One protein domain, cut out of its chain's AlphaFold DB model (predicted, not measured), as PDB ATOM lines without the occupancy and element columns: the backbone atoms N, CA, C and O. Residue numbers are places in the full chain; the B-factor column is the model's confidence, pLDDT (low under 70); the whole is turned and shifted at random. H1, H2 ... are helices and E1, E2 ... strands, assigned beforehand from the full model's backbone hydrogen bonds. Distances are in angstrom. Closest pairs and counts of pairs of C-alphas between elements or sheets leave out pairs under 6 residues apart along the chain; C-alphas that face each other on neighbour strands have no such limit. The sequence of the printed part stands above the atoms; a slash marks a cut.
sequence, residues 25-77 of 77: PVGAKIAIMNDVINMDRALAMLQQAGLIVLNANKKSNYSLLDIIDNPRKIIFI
ATOM      1  N   PRO A  25     149.400 140.464 172.551       96.19
ATOM      2  CA  PRO A  25     147.958 140.308 172.610       96.19
ATOM      3  C   PRO A  25     147.299 141.603 173.095       96.19
ATOM      4  O   PRO A  25     147.900 142.408 173.811       96.19
ATOM      5  N   VAL A  26     146.021 141.783 172.762       96.69
ATOM      6  CA  VAL A  26     145.197 142.804 173.424       96.69
ATOM      7  C   VAL A  26     145.178 142.509 174.924       96.69
ATOM      8  O   VAL A  26     144.972 141.364 175.323       96.69
ATOM      9  N   GLY A  27     145.402 143.523 175.758       97.56
ATOM     10  CA  GLY A  27     145.524 143.316 177.203       97.56
ATOM     11  C   GLY A  27     146.902 142.836 177.658       97.56
ATOM     12  O   GLY A  27     147.028 142.362 178.789       97.56
ATOM     13  N   ALA A  28     147.933 142.918 176.806       97.31
ATOM     14  CA  ALA A  28     149.304 142.609 177.202       97.31
ATOM     15  C   ALA A  28     149.713 143.411 178.447       97.31
ATOM     16  O   ALA A  28     149.403 144.598 178.569       97.31
ATOM     17  N   LYS A  29     150.425 142.748 179.361       97.62
ATOM     18  CA  LYS A  29     150.969 143.379 180.563       97.62
ATOM     19  C   LYS A  29     152.376 143.882 180.285       97.62
ATOM     20  O   LYS A  29     153.212 143.103 179.829       97.62
ATOM     21  N   ILE A  30     152.633 145.153 180.572       97.12
ATOM     22  CA  ILE A  30     153.960 145.762 180.460       97.12
ATOM     23  C   ILE A  30     154.341 146.311 181.828       97.12
ATOM     24  O   ILE A  30     153.636 147.161 182.372       97.12
ATOM     25  N   ALA A  31     155.455 145.815 182.362       96.75
ATOM     26  CA  ALA A  31     156.027 146.336 183.592       96.75
ATOM     27  C   ALA A  31     156.738 147.664 183.322       96.75
ATOM     28  O   ALA A  31     157.513 147.763 182.366       96.75
ATOM     29  N   ILE A  32     156.484 148.669 184.157       95.38
ATOM     30  CA  ILE A  32     157.146 149.977 184.068       95.38
ATOM     31  C   ILE A  32     157.653 150.432 185.437       95.38
ATOM     32  O   ILE A  32     157.113 150.069 186.478       95.38
ATOM     33  N   MET A  33     158.702 151.250 185.441       92.94
ATOM     34  CA  MET A  33     159.220 151.843 186.673       92.94
ATOM     35  C   MET A  33     158.207 152.839 187.248       92.94
ATOM     36  O   MET A  33     157.547 153.559 186.500       92.94
ATOM     37  N   ASN A  34     158.113 152.900 188.577       94.00
ATOM     38  CA  ASN A  34     157.137 153.723 189.296       94.00
ATOM     39  C   ASN A  34     157.694 155.067 189.803       94.00
ATOM     40  O   ASN A  34     156.953 155.839 190.411       94.00
ATOM     41  N   ASP A  35     158.973 155.370 189.567       95.19
ATOM     42  CA  ASP A  35     159.534 156.696 189.825       95.19
ATOM     43  C   ASP A  35     159.311 157.645 188.635       95.19
ATOM     44  O   ASP A  35     159.239 157.225 187.480       95.19
ATOM     45  N   VAL A  36     159.216 158.948 188.918       94.06
ATOM     46  CA  VAL A  36     158.799 159.973 187.943       94.06
ATOM     47  C   VAL A  36     159.674 159.988 186.687       94.06
ATOM     48  O   VAL A  36     159.152 160.079 185.578       94.06
ATOM     49  N   ILE A  37     160.998 159.897 186.843       92.94
ATOM     50  CA  ILE A  37     161.942 160.063 185.729       92.94
ATOM     51  C   ILE A  37     161.911 158.837 184.823       92.94
ATOM     52  O   ILE A  37     161.905 158.958 183.596       92.94
ATOM     53  N   ASN A  38     161.914 157.645 185.408       94.12
ATOM     54  CA  ASN A  38     161.939 156.424 184.621       94.12
ATOM     55  C   ASN A  38     160.562 156.112 184.020       94.12
ATOM     56  O   ASN A  38     160.509 155.641 182.884       94.12
ATOM     57  N   MET A  39     159.463 156.445 184.706       95.81
ATOM     58  CA  MET A  39     158.114 156.362 184.135       95.81
ATOM     59  C   MET A  39     157.966 157.278 182.914       95.81
ATOM     60  O   MET A  39     157.483 156.827 181.879       95.81
ATOM     61  N   ASP A  40     158.444 158.525 182.993       96.06
ATOM     62  CA  ASP A  40     158.438 159.460 181.860       96.06
ATOM     63  C   ASP A  40     159.144 158.867 180.629       96.06
ATOM     64  O   ASP A  40     158.585 158.828 179.531       96.06
ATOM     65  N   ARG A  41     160.344 158.310 180.834       95.19
ATOM     66  CA  ARG A  41     161.128 157.648 179.779       95.19
ATOM     67  C   ARG A  41     160.419 156.421 179.208       95.19
ATOM     68  O   ARG A  41     160.414 156.242 177.992       95.19
ATOM     69  N   ALA A  42     159.819 155.589 180.061       95.94
ATOM     70  CA  ALA A  42     159.080 154.404 179.632       95.94
ATOM     71  C   ALA A  42     157.884 154.784 178.755       95.94
ATOM     72  O   ALA A  42     157.727 154.257 177.657       95.94
ATOM     73  N   LEU A  43     157.067 155.736 179.210       96.81
ATOM     74  CA  LEU A  43     155.877 156.174 178.485       96.81
ATOM     75  C   LEU A  43     156.240 156.837 177.156       96.81
ATOM     76  O   LEU A  43     155.623 156.531 176.135       96.81
ATOM     77  N   ALA A  44     157.281 157.672 177.131       95.75
ATOM     78  CA  ALA A  44     157.782 158.257 175.891       95.75
ATOM     79  C   ALA A  44     158.239 157.179 174.891       95.75
ATOM     80  O   ALA A  44     157.909 157.264 173.707       95.75
ATOM     81  N   MET A  45     158.939 156.138 175.358       95.62
ATOM     82  CA  MET A  45     159.359 155.007 174.521       95.62
ATOM     83  C   MET A  45     158.158 154.218 173.978       95.62
ATOM     84  O   MET A  45     158.138 153.868 172.800       95.62
ATOM     85  N   LEU A  46     157.131 153.968 174.796       96.62
ATOM     86  CA  LEU A  46     155.918 153.268 174.357       96.62
ATOM     87  C   LEU A  46     155.113 154.082 173.331       96.62
ATOM     88  O   LEU A  46     154.563 153.501 172.394       96.62
ATOM     89  N   GLN A  47     155.084 155.413 173.460       96.69
ATOM     90  CA  GLN A  47     154.515 156.292 172.437       96.69
ATOM     91  C   GLN A  47     155.308 156.223 171.127       96.69
ATOM     92  O   GLN A  47     154.716 156.082 170.061       96.69
ATOM     93  N   GLN A  48     156.641 156.283 171.188       95.06
ATOM     94  CA  GLN A  48     157.496 156.147 169.999       95.06
ATOM     95  C   GLN A  48     157.325 154.785 169.314       95.06
ATOM     96  O   GLN A  48     157.380 154.698 168.091       95.06
ATOM     97  N   ALA A  49     157.066 153.736 170.094       95.00
ATOM     98  CA  ALA A  49     156.751 152.397 169.608       95.00
ATOM     99  C   ALA A  49     155.323 152.261 169.035       95.00
ATOM    100  O   ALA A  49     154.957 151.184 168.563       95.00
ATOM    101  N   GLY A  50     154.500 153.317 169.088       95.31
ATOM    102  CA  GLY A  50     153.122 153.315 168.592       95.31
ATOM    103  C   GLY A  50     152.156 152.459 169.418       95.31
ATOM    104  O   GLY A  50     151.112 152.051 168.913       95.31
ATOM    105  N   LEU A  51     152.503 152.144 170.669       96.62
ATOM    106  CA  LEU A  51     151.690 151.296 171.545       96.62
ATOM    107  C   LEU A  51     150.620 152.079 172.315       96.62
ATOM    108  O   LEU A  51     149.574 151.519 172.644       96.62
ATOM    109  N   ILE A  52     150.890 153.354 172.595       97.88
ATOM    110  CA  ILE A  52     150.004 154.298 173.284       97.88
ATOM    111  C   ILE A  52     150.139 155.689 172.663       97.88
ATOM    112  O   ILE A  52     151.119 155.973 171.975       97.88
ATOM    113  N   VAL A  53     149.197 156.577 172.968       98.31
ATOM    114  CA  VAL A  53     149.296 158.006 172.652       98.31
ATOM    115  C   VAL A  53     149.279 158.800 173.953       98.31
ATOM    116  O   VAL A  53     148.426 158.572 174.812       98.31
ATOM    117  N   LEU A  54     150.217 159.736 174.100       98.44
ATOM    118  CA  LEU A  54     150.313 160.639 175.244       98.44
ATOM    119  C   LEU A  54     149.744 162.019 174.904       98.44
ATOM    120  O   LEU A  54     149.692 162.439 173.748       98.44
ATOM    121  N   ASN A  55     149.343 162.754 175.938       97.81
ATOM    122  CA  ASN A  55     148.872 164.125 175.814       97.81
ATOM    123  C   ASN A  55     149.965 165.041 175.232       97.81
ATOM    124  O   ASN A  55     150.949 165.359 175.902       97.81
ATOM    125  N   ALA A  56     149.743 165.529 174.010       94.44
ATOM    126  CA  ALA A  56     150.688 166.370 173.276       94.44
ATOM    127  C   ALA A  56     150.944 167.753 173.911       94.44
ATOM    128  O   ALA A  56     151.964 168.382 173.624       94.44
ATOM    129  N   ASN A  57     150.053 168.235 174.787       96.06
ATOM    130  CA  ASN A  57     150.251 169.508 175.495       96.06
ATOM    131  C   ASN A  57     151.325 169.408 176.586       96.06
ATOM    132  O   ASN A  57     151.868 170.422 177.028       96.06
ATOM    133  N   LYS A  58     151.643 168.188 177.021       93.56
ATOM    134  CA  LYS A  58     152.702 167.897 177.979       93.56
ATOM    135  C   LYS A  58     153.924 167.406 177.214       93.56
ATOM    136  O   LYS A  58     153.781 166.670 176.247       93.56
ATOM    137  N   LYS A  59     155.120 167.836 177.627       88.12
ATOM    138  CA  LYS A  59     156.388 167.508 176.943       88.12
ATOM    139  C   LYS A  59     157.328 166.618 177.761       88.12
ATOM    140  O   LYS A  59     158.298 166.116 177.207       88.12
ATOM    141  N   SER A  60     157.072 166.470 179.060       93.50
ATOM    142  CA  SER A  60     157.867 165.658 179.988       93.50
ATOM    143  C   SER A  60     157.097 165.404 181.287       93.50
ATOM    144  O   SER A  60     156.045 166.008 181.527       93.50
ATOM    145  N   ASN A  61     157.666 164.573 182.161       94.38
ATOM    146  CA  ASN A  61     157.090 164.121 183.431       94.38
ATOM    147  C   ASN A  61     155.749 163.394 183.251       94.38
ATOM    148  O   ASN A  61     154.814 163.611 184.031       94.38
ATOM    149  N   TYR A  62     155.616 162.599 182.188       97.06
ATOM    150  CA  TYR A  62     154.411 161.824 181.921       97.06
ATOM    151  C   TYR A  62     154.118 160.821 183.040       97.06
ATOM    152  O   TYR A  62     155.005 160.250 183.670       97.06
ATOM    153  N   SER A  63     152.829 160.605 183.250       96.50
ATOM    154  CA  SER A  63     152.248 159.608 184.135       96.50
ATOM    155  C   SER A  63     151.208 158.798 183.366       96.50
ATOM    156  O   SER A  63     150.819 159.160 182.254       96.50
ATOM    157  N   LEU A  64     150.693 157.734 183.978       96.50
ATOM    158  CA  LEU A  64     149.610 156.941 183.388       96.50
ATOM    159  C   LEU A  64     148.354 157.770 183.066       96.50
ATOM    160  O   LEU A  64     147.622 157.426 182.143       96.50
ATOM    161  N   LEU A  65     148.125 158.875 183.783       96.62
ATOM    162  CA  LEU A  65     146.993 159.780 183.546       96.62
ATOM    163  C   LEU A  65     147.134 160.597 182.256       96.62
ATOM    164  O   LEU A  65     146.158 161.170 181.782       96.62
ATOM    165  N   ASP A  66     148.341 160.671 181.696       98.00
ATOM    166  CA  ASP A  66     148.612 161.417 180.470       98.00
ATOM    167  C   ASP A  66     148.411 160.569 179.204       98.00
ATOM    168  O   ASP A  66     148.602 161.076 178.098       98.00
ATOM    169  N   ILE A  67     148.037 159.293 179.345       98.12
ATOM    170  CA  ILE A  67     147.721 158.402 178.226       98.12
ATOM    171  C   ILE A  67     146.320 158.739 177.714       98.12
ATOM    172  O   ILE A  67     145.330 158.528 178.413       98.12
ATOM    173  N   ILE A  68     146.239 159.251 176.487       98.38
ATOM    174  CA  ILE A  68     144.976 159.661 175.856       98.38
ATOM    175  C   ILE A  68     144.407 158.596 174.915       98.38
ATOM    176  O   ILE A  68     143.213 158.616 174.633       98.38
ATOM    177  N   ASP A  69     145.239 157.657 174.454       98.50
ATOM    178  CA  ASP A  69     144.792 156.484 173.703       98.50
ATOM    179  C   ASP A  69     145.656 155.256 174.028       98.50
ATOM    180  O   ASP A  69     146.875 155.344 174.206       98.50
ATOM    181  N   ASN A  70     145.000 154.100 174.111       97.94
ATOM    182  CA  ASN A  70     145.583 152.793 174.406       97.94
ATOM    183  C   ASN A  70     144.852 151.716 173.575       97.94
ATOM    184  O   ASN A  70     144.077 150.918 174.120       97.94
ATOM    185  N   PRO A  71     145.079 151.669 172.248       96.12
ATOM    186  CA  PRO A  71     144.301 150.828 171.333       96.12
ATOM    187  C   PRO A  71     144.494 149.328 171.597       96.12
ATOM    188  O   PRO A  71     143.588 148.521 171.390       96.12
ATOM    189  N   ARG A  72     145.671 148.940 172.110       94.44
ATOM    190  CA  ARG A  72     146.012 147.557 172.490       94.44
ATOM    191  C   ARG A  72     145.516 147.181 173.893       94.44
ATOM    192  O   ARG A  72     145.707 146.038 174.307       94.44
ATOM    193  N   LYS A  73     144.883 148.110 174.622       97.31
ATOM    194  CA  LYS A  73     144.422 147.938 176.012       97.31
ATOM    195  C   LYS A  73     145.524 147.406 176.933       97.31
ATOM    196  O   LYS A  73     145.265 146.542 177.763       97.31
ATOM    197  N   ILE A  74     146.755 147.883 176.747       98.06
ATOM    198  CA  ILE A  74     147.910 147.488 177.555       98.06
ATOM    199  C   ILE A  74     147.601 147.729 179.029       98.06
ATOM    200  O   ILE A  74     147.052 148.772 179.393       98.06
ATOM    201  N   ILE A  75     147.969 146.758 179.857       98.06
ATOM    202  CA  ILE A  75     147.855 146.820 181.309       98.06
ATOM    203  C   ILE A  75     149.246 147.122 181.863       98.06
ATOM    204  O   ILE A  75     150.181 146.345 181.668       98.06
ATOM    205  N   PHE A  76     149.383 148.245 182.557       97.25
ATOM    206  CA  PHE A  76     150.625 148.612 183.233       97.25
ATOM    207  C   PHE A  76     150.692 147.923 184.594       97.25
ATOM    208  O   PHE A  76     149.706 147.951 185.335       97.25
ATOM    209  N   ILE A  77     151.824 147.281 184.886       94.75
ATOM    210  CA  ILE A  77     152.085 146.571 186.150       94.75
ATOM    211  C   ILE A  77     153.390 147.016 186.799       94.75
ATOM    212  O   ILE A  77     154.265 147.543 186.074       94.75
TER     213      ILE A  77
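AT A GLANCE: This is residues 25 to 77 of the 77 residues of the protein "Methionine-binding lipoprotein MetQ" of Arsenophonus endosymbiont of Aleurodicus floccissimus (UniProt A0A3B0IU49). There is little regular structure here: one helix, H1, packs on one side of a body of loops, which holds the short strand E1. The first and last stretches come side by side at residues 29 to 30 and 75 to 76. Of 53 printed residues, 16 are in named elements, H1 then E1, mostly helix. The whole is compact, with a radius of gyration of the C-alphas of 10.2 A and spans of 28 by 21 by 17 A.

IN THESE COORDINATES: Find C-alpha 36 at (158.799, 159.973, 187.943); from there H1, residues 36 to 48, runs 18.4 A to C-alpha 48 at (157.496, 156.147, 169.999). E1, residues 67 to 69, ends at C-alpha 69, (144.792, 156.484, 173.703).

HOW THE PARTS SIT: H1 and E1 are apart, but only just: their closest C-alphas are 8.5 A apart. In H1 every O i to N i+4 pair is within hydrogen-bond range. E1 pairs with no named strand; look at residues 53 to 54, which pair with it antiparallel. Residues 29 to 30 pair with 75 to 76, parallel.

THE WHOLE: The two farthest C-alphas, Pro 25 and Asn 57, are 29.4 A apart. The link from H1 to E1, residues 49 to 66, is long. The printed part has no cut, and no printed residue is under 70 in pLDDT.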